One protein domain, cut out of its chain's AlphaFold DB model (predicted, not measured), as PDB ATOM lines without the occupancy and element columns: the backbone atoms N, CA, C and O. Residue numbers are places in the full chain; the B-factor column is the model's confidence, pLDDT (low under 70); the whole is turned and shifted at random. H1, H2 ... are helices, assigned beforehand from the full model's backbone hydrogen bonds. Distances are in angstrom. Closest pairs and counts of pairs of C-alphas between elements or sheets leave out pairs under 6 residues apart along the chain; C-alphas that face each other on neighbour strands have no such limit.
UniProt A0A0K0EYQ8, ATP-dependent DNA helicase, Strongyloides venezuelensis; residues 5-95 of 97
ATOM      1  N   LYS A   5     -41.781   7.504 -28.010       94.31
ATOM      2  CA  LYS A   5     -40.816   8.606 -27.912       94.31
ATOM      3  C   LYS A   5     -39.389   8.077 -27.785       94.31
ATOM      4  O   LYS A   5     -38.500   8.565 -28.474       94.31
ATOM      5  N   GLN A   6     -39.179   7.059 -26.948       94.88
ATOM      6  CA  GLN A   6     -37.867   6.432 -26.777       94.88
ATOM      7  C   GLN A   6     -37.405   5.728 -28.058       94.88
ATOM      8  O   GLN A   6     -36.270   5.934 -28.479       94.88
ATOM      9  N   LEU A   7     -38.279   4.958 -28.716       94.44
ATOM     10  CA  LEU A   7     -37.951   4.290 -29.980       94.44
ATOM     11  C   LEU A   7     -37.588   5.298 -31.080       94.44
ATOM     12  O   LEU A   7     -36.600   5.115 -31.787       94.44
ATOM     13  N   THR A   8     -38.359   6.381 -31.186       94.31
ATOM     14  CA  THR A   8     -38.105   7.464 -32.149       94.31
ATOM     15  C   THR A   8     -36.766   8.143 -31.885       94.31
ATOM     16  O   THR A   8     -36.006   8.379 -32.819       94.31
ATOM     17  N   TYR A   9     -36.453   8.421 -30.618       96.31
ATOM     18  CA  TYR A   9     -35.171   9.011 -30.245       96.31
ATOM     19  C   TYR A   9     -33.995   8.093 -30.606       96.31
ATOM     20  O   TYR A   9     -33.015   8.549 -31.192       96.31
ATOM     21  N   ILE A  10     -34.114   6.792 -30.322       95.19
ATOM     22  CA  ILE A  10     -33.102   5.791 -30.691       95.19
ATOM     23  C   ILE A  10     -32.881   5.788 -32.211       95.19
ATOM     24  O   ILE A  10     -31.742   5.898 -32.660       95.19
ATOM     25  N   ASP A  11     -33.956   5.728 -33.005       94.31
ATOM     26  CA  ASP A  11     -33.879   5.801 -34.469       94.31
ATOM     27  C   ASP A  11     -33.176   7.085 -34.945       94.31
ATOM     28  O   ASP A  11     -32.255   7.017 -35.757       94.31
ATOM     29  N   GLN A  12     -33.553   8.246 -34.405       95.50
ATOM     30  CA  GLN A  12     -32.955   9.538 -34.760       95.50
ATOM     31  C   GLN A  12     -31.451   9.590 -34.472       95.50
ATOM     32  O   GLN A  12     -30.678  10.005 -35.337       95.50
ATOM     33  N   VAL A  13     -31.024   9.148 -33.285       97.31
ATOM     34  CA  VAL A  13     -29.603   9.142 -32.901       97.31
ATOM     35  C   VAL A  13     -28.797   8.209 -33.800       97.31
ATOM     36  O   VAL A  13     -27.699   8.563 -34.228       97.31
ATOM     37  N   ILE A  14     -29.335   7.038 -34.135       96.44
ATOM     38  CA  ILE A  14     -28.643   6.087 -35.012       96.44
ATOM     39  C   ILE A  14     -28.575   6.634 -36.443       96.44
ATOM     40  O   ILE A  14     -27.517   6.591 -37.069       96.44
ATOM     41  N   ARG A  15     -29.664   7.218 -36.953       95.88
ATOM     42  CA  ARG A  15     -29.687   7.875 -38.269       95.88
ATOM     43  C   ARG A  15     -28.691   9.025 -38.380       95.88
ATOM     44  O   ARG A  15     -28.110   9.202 -39.444       95.88
ATOM     45  N   LEU A  16     -28.471   9.769 -37.297       97.50
ATOM     46  CA  LEU A  16     -27.467  10.833 -37.247       97.50
ATOM     47  C   LEU A  16     -26.037  10.298 -37.429       97.50
ATOM     48  O   LEU A  16     -25.230  10.948 -38.086       97.50
ATOM     49  N   HIS A  17     -25.725   9.131 -36.859       97.38
ATOM     50  CA  HIS A  17     -24.374   8.555 -36.890       97.38
ATOM     51  C   HIS A  17     -24.093   7.686 -38.126       97.38
ATOM     52  O   HIS A  17     -22.931   7.459 -38.456       97.38
ATOM     53  N   PHE A  18     -25.131   7.174 -38.790       96.44
ATOM     54  CA  PHE A  18     -25.007   6.291 -39.951       96.44
ATOM     55  C   PHE A  18     -25.722   6.895 -41.176       96.44
ATOM     56  O   PHE A  18     -25.354   7.973 -41.632       96.44
ATOM     57  N   ASP A  19     -26.720   6.214 -41.751       95.75
ATOM     58  CA  ASP A  19     -27.469   6.703 -42.916       95.75
ATOM     59  C   ASP A  19     -28.772   7.405 -42.501       95.75
ATOM     60  O   ASP A  19     -29.762   6.764 -42.141       95.75
ATOM     61  N   LYS A  20     -28.800   8.736 -42.612       95.12
ATOM     62  CA  LYS A  20     -29.959   9.561 -42.240       95.12
ATOM     63  C   LYS A  20     -31.243   9.260 -43.023       95.12
ATOM     64  O   LYS A  20     -32.326   9.613 -42.551       95.12
ATOM     65  N   ASN A  21     -31.123   8.636 -44.197       92.94
ATOM     66  CA  ASN A  21     -32.239   8.362 -45.105       92.94
ATOM     67  C   ASN A  21     -32.847   6.968 -44.896       92.94
ATOM     68  O   ASN A  21     -33.857   6.646 -45.521       92.94
ATOM     69  N   LYS A  22     -32.250   6.133 -44.038       91.44
ATOM     70  CA  LYS A  22     -32.734   4.778 -43.751       91.44
ATOM     71  C   LYS A  22     -33.140   4.646 -42.286       91.44
ATOM     72  O   LYS A  22     -32.402   5.126 -41.428       91.44
ATOM     73  N   PRO A  23     -34.246   3.951 -41.969       90.88
ATOM     74  CA  PRO A  23     -34.577   3.583 -40.595       90.88
ATOM     75  C   PRO A  23     -33.376   2.954 -39.882       90.88
ATOM     76  O   PRO A  23     -32.656   2.143 -40.474       90.88
ATOM     77  N   PHE A  24     -33.132   3.370 -38.640       93.19
ATOM     78  CA  PHE A  24     -31.997   2.953 -37.818       93.19
ATOM     79  C   PHE A  24     -30.647   3.000 -38.547       93.19
ATOM     80  O   PHE A  24     -29.794   2.128 -38.364       93.19
ATOM     81  N   GLY A  25     -30.441   3.977 -39.431       94.94
ATOM     82  CA  GLY A  25     -29.173   4.102 -40.143       94.94
ATOM     83  C   GLY A  25     -28.879   2.953 -41.112       94.94
ATOM     84  O   GLY A  25     -27.714   2.702 -41.419       94.94
ATOM     85  N   GLY A  26     -29.906   2.206 -41.533       93.00
ATOM     86  CA  GLY A  26     -29.772   1.007 -42.363       93.00
ATOM     87  C   GLY A  26     -29.289  -0.233 -41.605       93.00
ATOM     88  O   GLY A  26     -28.907  -1.219 -42.234       93.00
ATOM     89  N   LYS A  27     -29.270  -0.198 -40.268       92.44
ATOM     90  CA  LYS A  27     -28.903  -1.346 -39.435       92.44
ATOM     91  C   LYS A  27     -30.110  -2.245 -39.189       92.44
ATOM     92  O   LYS A  27     -31.239  -1.779 -39.060       92.44
ATOM     93  N   MET A  28     -29.855  -3.546 -39.086       90.38
ATOM     94  CA  MET A  28     -30.874  -4.509 -38.688       90.38
ATOM     95  C   MET A  28     -31.118  -4.409 -37.180       90.38
ATOM     96  O   MET A  28     -30.176  -4.489 -36.395       90.38
ATOM     97  N   PHE A  29     -32.383  -4.267 -36.792       89.44
ATOM     98  CA  PHE A  29     -32.827  -4.246 -35.401       89.44
ATOM     99  C   PHE A  29     -33.821  -5.373 -35.149       89.44
ATOM    100  O   PHE A  29     -34.733  -5.599 -35.944       89.44
ATOM    101  N   VAL A  30     -33.659  -6.058 -34.017       92.25
ATOM    102  CA  VAL A  30     -34.596  -7.079 -33.547       92.25
ATOM    103  C   VAL A  30     -35.208  -6.588 -32.246       92.25
ATOM    104  O   VAL A  30     -34.504  -6.342 -31.269       92.25
ATOM    105  N   LEU A  31     -36.530  -6.433 -32.247       90.50
ATOM    106  CA  LEU A  31     -37.303  -6.098 -31.060       90.50
ATOM    107  C   LEU A  31     -37.988  -7.369 -30.562       90.50
ATOM    108  O   LEU A  31     -38.695  -8.032 -31.318       90.50
ATOM    109  N   GLY A  32     -37.770  -7.697 -29.292       92.25
ATOM    110  CA  GLY A  32     -38.442  -8.790 -28.600       92.25
ATOM    111  C   GLY A  32     -39.297  -8.247 -27.464       92.25
ATOM    112  O   GLY A  32     -38.896  -7.315 -26.766       92.25
ATOM    113  N   GLY A  33     -40.480  -8.819 -27.275       91.56
ATOM    114  CA  GLY A  33     -41.382  -8.419 -26.204       91.56
ATOM    115  C   GLY A  33     -42.752  -9.066 -26.328       91.56
ATOM    116  O   GLY A  33     -43.017  -9.812 -27.270       91.56
ATOM    117  N   ASP A  34     -43.621  -8.758 -25.372       90.69
ATOM    118  CA  ASP A  34     -45.012  -9.195 -25.356       90.69
ATOM    119  C   ASP A  34     -45.913  -7.975 -25.122       90.69
ATOM    120  O   ASP A  34     -45.809  -7.304 -24.095       90.69
ATOM    121  N   PHE A  35     -46.782  -7.667 -26.088       88.12
ATOM    122  CA  PHE A  35     -47.698  -6.522 -26.016       88.12
ATOM    123  C   PHE A  35     -48.845  -6.718 -25.022       88.12
ATOM    124  O   PHE A  35     -49.564  -5.764 -24.744       88.12
ATOM    125  N   ARG A  36     -48.997  -7.923 -24.465       88.94
ATOM    126  CA  ARG A  36     -49.931  -8.212 -23.369       88.94
ATOM    127  C   ARG A  36     -49.372  -7.807 -22.001       88.94
ATOM    128  O   ARG A  36     -50.055  -7.939 -20.993       88.94
ATOM    129  N   GLN A  37     -48.123  -7.337 -21.945       88.38
ATOM    130  CA  GLN A  37     -47.533  -6.752 -20.740       88.38
ATOM    131  C   GLN A  37     -48.006  -5.308 -20.521       88.38
ATOM    132  O   GLN A  37     -48.665  -4.706 -21.367       88.38
ATOM    133  N   CYS A  38     -47.638  -4.735 -19.374       89.38
ATOM    134  CA  CYS A  38     -48.001  -3.372 -19.000       89.38
ATOM    135  C   CYS A  38     -47.554  -2.336 -20.042       89.38
ATOM    136  O   CYS A  38     -46.432  -2.405 -20.554       89.38
ATOM    137  N   LEU A  39     -48.410  -1.336 -20.270       91.31
ATOM    138  CA  LEU A  39     -48.127  -0.163 -21.098       91.31
ATOM    139  C   LEU A  39     -46.876   0.602 -20.606       91.31
ATOM    140  O   LEU A  39     -46.442   0.420 -19.461       91.31
ATOM    141  N   PRO A  40     -46.272   1.470 -21.443       91.94
ATOM    142  CA  PRO A  40     -45.196   2.349 -20.997       91.94
ATOM    143  C   PRO A  40     -45.653   3.214 -19.820       91.94
ATOM    144  O   PRO A  40     -46.777   3.694 -19.812       91.94
ATOM    145  N   ILE A  41     -44.783   3.434 -18.836       90.62
ATOM    146  CA  ILE A  41     -45.104   4.275 -17.679       90.62
ATOM    147  C   ILE A  41     -44.772   5.722 -18.037       90.62
ATOM    148  O   ILE A  41     -43.612   6.042 -18.306       90.62
ATOM    149  N   ILE A  42     -45.782   6.590 -18.037       91.06
ATOM    150  CA  ILE A  42     -45.644   8.032 -18.260       91.06
ATOM    151  C   ILE A  42     -46.313   8.742 -17.086       91.06
ATOM    152  O   ILE A  42     -47.406   8.374 -16.661       91.06
ATOM    153  N   LYS A  43     -45.609   9.715 -16.504       93.31
ATOM    154  CA  LYS A  43     -46.113  10.466 -15.355       93.31
ATOM    155  C   LYS A  43     -47.251  11.382 -15.806       93.31
ATOM    156  O   LYS A  43     -47.122  12.025 -16.842       93.31
ATOM    157  N   ASP A  44     -48.315  11.442 -15.009       93.94
ATOM    158  CA  ASP A  44     -49.440  12.370 -15.180       93.94
ATOM    159  C   ASP A  44     -50.158  12.253 -16.543       93.94
ATOM    160  O   ASP A  44     -50.767  13.211 -17.009       93.94
ATOM    161  N   SER A  45     -50.095  11.081 -17.188       93.38
ATOM    162  CA  SER A  45     -50.707  10.843 -18.499       93.38
ATOM    163  C   SER A  45     -52.103  10.235 -18.416       93.38
ATOM    164  O   SER A  45     -52.375   9.389 -17.556       93.38
ATOM    165  N   THR A  46     -52.945  10.565 -19.387       96.00
ATOM    166  CA  THR A  46     -54.245   9.916 -19.593       96.00
ATOM    167  C   THR A  46     -54.095   8.494 -20.147       96.00
ATOM    168  O   THR A  46     -53.043   8.093 -20.654       96.00
ATOM    169  N   THR A  47     -55.171   7.706 -20.091       92.75
ATOM    170  CA  THR A  47     -55.191   6.354 -20.676       92.75
ATOM    171  C   THR A  47     -54.960   6.397 -22.187       92.75
ATOM    172  O   THR A  47     -54.285   5.534 -22.753       92.75
ATOM    173  N   GLU A  48     -55.506   7.410 -22.849       94.25
ATOM    174  CA  GLU A  48     -55.383   7.656 -24.281       94.25
ATOM    175  C   GLU A  48     -53.934   7.982 -24.647       94.25
ATOM    176  O   GLU A  48     -53.399   7.410 -25.596       94.25
ATOM    177  N   GLU A  49     -53.268   8.822 -23.852       94.75
ATOM    178  CA  GLU A  49     -51.846   9.135 -24.019       94.75
ATOM    179  C   GLU A  49     -50.960   7.907 -23.791       94.75
ATOM    180  O   GLU A  49     -50.047   7.654 -24.582       94.75
ATOM    181  N   LEU A  50     -51.253   7.089 -22.772       93.56
ATOM    182  CA  LEU A  50     -50.538   5.830 -22.536       93.56
ATOM    183  C   LEU A  50     -50.661   4.890 -23.738       93.56
ATOM    184  O   LEU A  50     -49.648   4.377 -24.220       93.56
ATOM    185  N   LYS A  51     -51.875   4.711 -24.271       91.38
ATOM    186  CA  LYS A  51     -52.120   3.908 -25.480       91.38
ATOM    187  C   LYS A  51     -51.393   4.487 -26.694       91.38
ATOM    188  O   LYS A  51     -50.719   3.740 -27.404       91.38
ATOM    189  N   ALA A  52     -51.474   5.799 -26.910       93.44
ATOM    190  CA  ALA A  52     -50.803   6.492 -28.008       93.44
ATOM    191  C   ALA A  52     -49.274   6.355 -27.926       93.44
ATOM    192  O   ALA A  52     -48.606   6.212 -28.949       93.44
ATOM    193  N   SER A  53     -48.722   6.303 -26.711       94.12
ATOM    194  CA  SER A  53     -47.285   6.180 -26.464       94.12
ATOM    195  C   SER A  53     -46.692   4.798 -26.748       94.12
ATOM    196  O   SER A  53     -45.481   4.614 -26.618       94.12
ATOM    197  N   THR A  54     -47.502   3.807 -27.113       93.00
ATOM    198  CA  THR A  54     -47.012   2.460 -27.419       93.00
ATOM    199  C   THR A  54     -46.234   2.423 -28.739       93.00
ATOM    200  O   THR A  54     -46.557   3.118 -29.703       93.00
ATOM    201  N   ILE A  55     -45.201   1.577 -28.818       91.81
ATOM    202  CA  ILE A  55     -44.356   1.470 -30.025       91.81
ATOM    203  C   ILE A  55     -45.109   0.969 -31.263       91.81
ATOM    204  O   ILE A  55     -44.665   1.223 -32.379       91.81
ATOM    205  N   ILE A  56     -46.250   0.295 -31.077       89.12
ATOM    206  CA  ILE A  56     -47.100  -0.183 -32.176       89.12
ATOM    207  C   ILE A  56     -47.650   0.969 -33.027       89.12
ATOM    208  O   ILE A  56     -47.916   0.767 -34.207       89.12
ATOM    209  N   ASN A  57     -47.740   2.178 -32.463       90.75
ATOM    210  CA  ASN A  57     -48.169   3.381 -33.178       90.75
ATOM    211  C   ASN A  57     -47.025   4.069 -33.940       90.75
ATOM    212  O   ASN A  57     -47.221   5.127 -34.533       90.75
ATOM    213  N   SER A  58     -45.812   3.511 -33.924       90.44
ATOM    214  CA  SER A  58     -44.686   4.073 -34.670       90.44
ATOM    215  C   SER A  58     -44.896   3.947 -36.178       90.44
ATOM    216  O   SER A  58     -45.456   2.961 -36.668       90.44
ATOM    217  N   TYR A  59     -44.353   4.906 -36.935       86.75
ATOM    218  CA  TYR A  59     -44.292   4.837 -38.397       86.75
ATOM    219  C   TYR A  59     -43.636   3.529 -38.876       86.75
ATOM    220  O   TYR A  59     -44.065   2.954 -39.871       86.75
ATOM    221  N   LEU A  60     -42.671   3.007 -38.106       85.44
ATOM    222  CA  LEU A  60     -41.973   1.748 -38.378       85.44
ATOM    223  C   LEU A  60     -42.928   0.546 -38.437       85.44
ATOM    224  O   LEU A  60     -42.733  -0.362 -39.238       85.44
ATOM    225  N   PHE A  61     -43.964   0.532 -37.593       84.19
ATOM    226  CA  PHE A  61     -44.928  -0.571 -37.489       84.19
ATOM    227  C   PHE A  61     -46.159  -0.399 -38.378       84.19
ATOM    228  O   PHE A  61     -46.874  -1.375 -38.612       84.19
ATOM    229  N   THR A  62     -46.399   0.820 -38.861       78.06
ATOM    230  CA  THR A  62     -47.605   1.198 -39.609       78.06
ATOM    231  C   THR A  62     -47.350   1.387 -41.104       78.06
ATOM    232  O   THR A  62     -48.285   1.244 -41.885       78.06
ATOM    233  N   HIS A  63     -46.106   1.652 -41.529       69.50
ATOM    234  CA  HIS A  63     -45.777   1.956 -42.924       69.50
ATOM    235  C   HIS A  63     -44.834   0.918 -43.566       69.50
ATOM    236  O   HIS A  63     -43.710   0.699 -43.120       69.50
ATOM    237  N   GLY A  64     -45.272   0.336 -44.690       59.84
ATOM    238  CA  GLY A  64     -44.390  -0.131 -45.771       59.84
ATOM    239  C   GLY A  64     -43.559  -1.406 -45.560       59.84
ATOM    240  O   GLY A  64     -42.385  -1.394 -45.910       59.84
ATOM    241  N   ASN A  65     -44.128  -2.507 -45.050       59.97
ATOM    242  CA  ASN A  65     -43.453  -3.821 -44.930       59.97
ATOM    243  C   ASN A  65     -42.063  -3.794 -44.251       59.97
ATOM    244  O   ASN A  65     -41.286  -4.739 -44.386       59.97
ATOM    245  N   GLN A  66     -41.740  -2.744 -43.488       73.94
ATOM    246  CA  GLN A  66     -40.412  -2.570 -42.890       73.94
ATOM    247  C   GLN A  66     -40.153  -3.533 -41.725       73.94
ATOM    248  O   GLN A  66     -39.013  -3.703 -41.301       73.94
ATOM    249  N   ILE A  67     -41.204  -4.178 -41.208       84.62
ATOM    250  CA  ILE A  67     -41.118  -5.085 -40.067       84.62
ATOM    251  C   ILE A  67     -41.566  -6.481 -40.469       84.62
ATOM    252  O   ILE A  67     -42.733  -6.726 -40.778       84.62
ATOM    253  N   LYS A  68     -40.639  -7.429 -40.342       88.62
ATOM    254  CA  LYS A  68     -40.953  -8.854 -40.303       88.62
ATOM    255  C   LYS A  68     -41.374  -9.230 -38.883       88.62
ATOM    256  O   LYS A  68     -40.558  -9.197 -37.964       88.62
ATOM    257  N   ARG A  69     -42.641  -9.608 -38.700       88.56
ATOM    258  CA  ARG A  69     -43.148 -10.122 -37.418       88.56
ATOM    259  C   ARG A  69     -42.889 -11.623 -37.326       88.56
ATOM    260  O   ARG A  69     -43.185 -12.354 -38.265       88.56
ATOM    261  N   SER A  70     -42.338 -12.062 -36.201       91.75
ATOM    262  CA  SER A  70     -42.140 -13.479 -35.881       91.75
ATOM    263  C   SER A  70     -42.742 -13.748 -34.509       91.75
ATOM    264  O   SER A  70     -42.534 -12.959 -33.589       91.75
ATOM    265  N   TYR A  71     -43.502 -14.832 -34.384       92.69
ATOM    266  CA  TYR A  71     -44.212 -15.185 -33.158       92.69
ATOM    267  C   TYR A  71     -43.532 -16.379 -32.494       92.69
ATOM    268  O   TYR A  71     -43.251 -17.380 -33.153       92.69
ATOM    269  N   LEU A  72     -43.272 -16.268 -31.192       91.94
ATOM    270  CA  LEU A  72     -42.864 -17.398 -30.362       91.94
ATOM    271  C   LEU A  72     -44.130 -18.035 -29.787       91.94
ATOM    272  O   LEU A  72     -44.854 -17.386 -29.034       91.94
ATOM    273  N   ASN A  73     -44.398 -19.282 -30.168       87.31
ATOM    274  CA  ASN A  73     -45.634 -19.984 -29.803       87.31
ATOM    275  C   ASN A  73     -45.449 -20.968 -28.640       87.31
ATOM    276  O   ASN A  73     -46.431 -21.437 -28.074       87.31
ATOM    277  N   GLU A  74     -44.203 -21.270 -28.278       85.31
ATOM    278  CA  GLU A  74     -43.870 -22.202 -27.208       85.31
ATOM    279  C   GLU A  74     -43.423 -21.442 -25.956       85.31
ATOM    280  O   GLU A  74     -42.515 -20.605 -25.996       85.31
ATOM    281  N   ASN A  75     -44.083 -21.717 -24.830       84.00
ATOM    282  CA  ASN A  75     -43.701 -21.161 -23.541       84.00
ATOM    283  C   ASN A  75     -42.710 -22.097 -22.849       84.00
ATOM    284  O   ASN A  75     -43.100 -23.048 -22.182       84.00
ATOM    285  N   MET A  76     -41.427 -21.761 -22.939       88.56
ATOM    286  CA  MET A  76     -40.346 -22.540 -22.325       88.56
ATOM    287  C   MET A  76     -40.320 -22.488 -20.786       88.56
ATOM    288  O   MET A  76     -39.495 -23.159 -20.176       88.56
ATOM    289  N   ARG A  77     -41.161 -21.662 -20.138       87.75
ATOM    290  CA  ARG A  77     -41.253 -21.600 -18.665       87.75
ATOM    291  C   ARG A  77     -42.243 -22.605 -18.085       87.75
ATOM    292  O   ARG A  77     -42.223 -22.818 -16.880       87.75
ATOM    293  N   THR A  78     -43.139 -23.139 -18.909       88.88
ATOM    294  CA  THR A  78     -44.115 -24.148 -18.492       88.88
ATOM    295  C   THR A  78     -43.644 -25.516 -18.937       88.88
ATOM    296  O   THR A  78     -43.243 -25.682 -20.087       88.88
ATOM    297  N   GLU A  79     -43.719 -26.494 -18.046       89.00
ATOM    298  CA  GLU A  79     -43.403 -27.883 -18.373       89.00
ATOM    299  C   GLU A  79     -44.523 -28.542 -19.199       89.00
ATOM    300  O   GLU A  79     -45.671 -28.089 -19.217       89.00
ATOM    301  N   ASN A  80     -44.213 -29.661 -19.862       85.19
ATOM    302  CA  ASN A  80     -45.167 -30.385 -20.716       85.19
ATOM    303  C   ASN A  80     -46.424 -30.870 -19.973       85.19
ATOM    304  O   ASN A  80     -47.477 -31.029 -20.587       85.19
ATOM    305  N   ASN A  81     -46.333 -31.099 -18.663       91.44
ATOM    306  CA  ASN A  81     -47.453 -31.472 -17.793       91.44
ATOM    307  C   ASN A  81     -48.267 -30.260 -17.287       91.44
ATOM    308  O   ASN A  81     -49.292 -30.453 -16.640       91.44
ATOM    309  N   GLN A  82     -47.862 -29.020 -17.586       92.31
ATOM    310  CA  GLN A  82     -48.501 -27.780 -17.118       92.31
ATOM    311  C   GLN A  82     -49.330 -27.077 -18.207       92.31
ATOM    312  O   GLN A  82     -49.533 -25.861 -18.162       92.31
ATOM    313  N   GLN A  83     -49.841 -27.815 -19.200       90.25
ATOM    314  CA  GLN A  83     -50.568 -27.221 -20.333       90.25
ATOM    315  C   GLN A  83     -51.807 -26.423 -19.912       90.25
ATOM    316  O   GLN A  83     -52.114 -25.402 -20.524       90.25
ATOM    317  N   GLU A  84     -52.520 -26.856 -18.871       92.62
ATOM    318  CA  GLU A  84     -53.681 -26.121 -18.356       92.62
ATOM    319  C   GLU A  84     -53.280 -24.765 -17.778       92.62
ATOM    320  O   GLU A  84     -53.898 -23.750 -18.096       92.62
ATOM    321  N   PHE A  85     -52.188 -24.722 -17.012       91.75
ATOM    322  CA  PHE A  85     -51.646 -23.474 -16.485       91.75
ATOM    323  C   PHE A  85     -51.135 -22.561 -17.608       91.75
ATOM    324  O   PHE A  85     -51.399 -21.358 -17.595       91.75
ATOM    325  N   ALA A  86     -50.482 -23.120 -18.631       91.69
ATOM    326  CA  ALA A  86     -50.068 -22.362 -19.809       91.69
ATOM    327  C   ALA A  86     -51.271 -21.731 -20.537       91.69
ATOM    328  O   ALA A  86     -51.239 -20.542 -20.865       91.69
ATOM    329  N   ARG A  87     -52.358 -22.492 -20.740       91.31
ATOM    330  CA  ARG A  87     -53.613 -21.982 -21.326       91.31
ATOM    331  C   ARG A  87     -54.245 -20.901 -20.454       91.31
ATOM    332  O   ARG A  87     -54.663 -19.874 -20.982       91.31
ATOM    333  N   PHE A  88     -54.257 -21.093 -19.140       92.50
ATOM    334  CA  PHE A  88     -54.755 -20.104 -18.187       92.50
ATOM    335  C   PHE A  88     -53.985 -18.776 -18.268       92.50
ATOM    336  O   PHE A  88     -54.596 -17.709 -18.352       92.50
ATOM    337  N   LEU A  89     -52.649 -18.816 -18.321       91.06
ATOM    338  CA  LEU A  89     -51.829 -17.611 -18.495       91.06
ATOM    339  C   LEU A  89     -52.114 -16.906 -19.829       91.06
ATOM    340  O   LEU A  89     -52.162 -15.676 -19.875       91.06
ATOM    341  N   LEU A  90     -52.336 -17.668 -20.906       91.06
ATOM    342  CA  LEU A  90     -52.725 -17.105 -22.203       91.06
ATOM    343  C   LEU A  90     -54.096 -16.421 -22.142       91.06
ATOM    344  O   LEU A  90     -54.239 -15.328 -22.687       91.06
ATOM    345  N   GLN A  91     -55.078 -17.011 -21.455       93.06
ATOM    346  CA  GLN A  91     -56.397 -16.397 -21.258       93.06
ATOM    347  C   GLN A  91     -56.304 -15.086 -20.471       93.06
ATOM    348  O   GLN A  91     -56.919 -14.099 -20.871       93.06
ATOM    349  N   ILE A  92     -55.491 -15.045 -19.405       92.38
ATOM    350  CA  ILE A  92     -55.219 -13.805 -18.659       92.38
ATOM    351  C   ILE A  92     -54.610 -12.749 -19.584       92.38
ATOM    352  O   ILE A  92     -55.114 -11.630 -19.645       92.38
ATOM    353  N   GLY A  93     -53.552 -13.099 -20.318       90.75
ATOM    354  CA  GLY A  93     -52.870 -12.156 -21.207       90.75
ATOM    355  C   GLY A  93     -53.755 -11.640 -22.345       90.75
ATOM    356  O   GLY A  93     -53.576 -10.512 -22.793       90.75
ATOM    357  N   ASN A  94     -54.715 -12.443 -22.805       91.81
ATOM    358  CA  ASN A  94     -55.657 -12.056 -23.857       91.81
ATOM    359  C   ASN A  94     -56.909 -11.338 -23.318       91.81
ATOM    360  O   ASN A  94     -57.711 -10.857 -24.114       91.81
ATOM    361  N   GLY A  95     -57.097 -11.279 -21.995       91.88
ATOM    362  CA  GLY A  95     -58.297 -10.706 -21.383       91.88
ATOM    363  C   GLY A  95     -59.569 -11.526 -21.630       91.88
ATOM    364  O   GLY A  95     -60.654 -10.959 -21.677       91.88
TER     365      GLY A  95
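This is residues 5 to 95 of the 97 residues of the protein "ATP-dependent DNA helicase" of Strongyloides venezuelensis (UniProt A0A0K0EYQ8). This is an open, loosely strung set of short helices with few contacts between them: H1 and H2 pack on each other near one end of the long axis, H5 lies by itself near the other end, and H3 lies off to one side. H4 lies between these parts, and two long stretches with no named element, residues 27 to 46 and 63 to 82, join the pieces, the second running out to H5. The printed part has 91 residues with five named helices, H1 to H5 in order along the chain, and no named strand. The class is all helix, though under half of the residues, 39 of 91, are in named elements. The whole is loose, with a radius of gyration of the C-alphas of 17.1 A, and only just elongated, with spans of 51 by 34 by 21 A.

H1, residues 5 to 17, is the longest helix by residues; it begins at C-alpha 5 at (-40.816, 8.606, -27.912) and measures 18.7 A from first to last C-alpha. H2 is residues 23 to 26, 5.7 A long. H3 is residues 47 to 52, 8.5 A long, with C-alpha 47 at (-55.191, 6.354, -20.676). H4 is residues 59 to 62, 5.1 A long. H5, residues 83 to 94, measures 16.4 A and ends at C-alpha 94 at (-55.657, -12.056, -23.857).

H1 and H2 touch, with 13 pairs of C-alphas within 8 A; the closest C-alphas are those of Arg 15 and Gly 25, 4.2 A apart. H2 and H4 are close but not clearly touching, their closest C-alphas being those of Pro 23 and Leu 60, 7.9 A apart. H3 touches no helix and is apart from H4, the next helix in the chain. H5 touches no helix either; it is apart from H1, H2, H3 and H4. In H1, H3 and H5 every O i to N i+4 pair is within hydrogen-bond range. H2 and H4 are too short for such a pair, and in each the one O i to N i+3 pair is within range.

The two C-alphas farthest apart are those of Lys 20 and Asn 81, at 50.9 A, while the first and last printed C-alphas, of Lys 5 and Gly 95, are 26.9 A apart. The printed part has no cut. The links from H2 to H3 and from H4 to H5 are long, 20 residues each; the link from H1 to H2 is tight and the link from H3 to H4 is short. The mean pLDDT of the printed part is 90.4, and residues 63 to 65 are under 70.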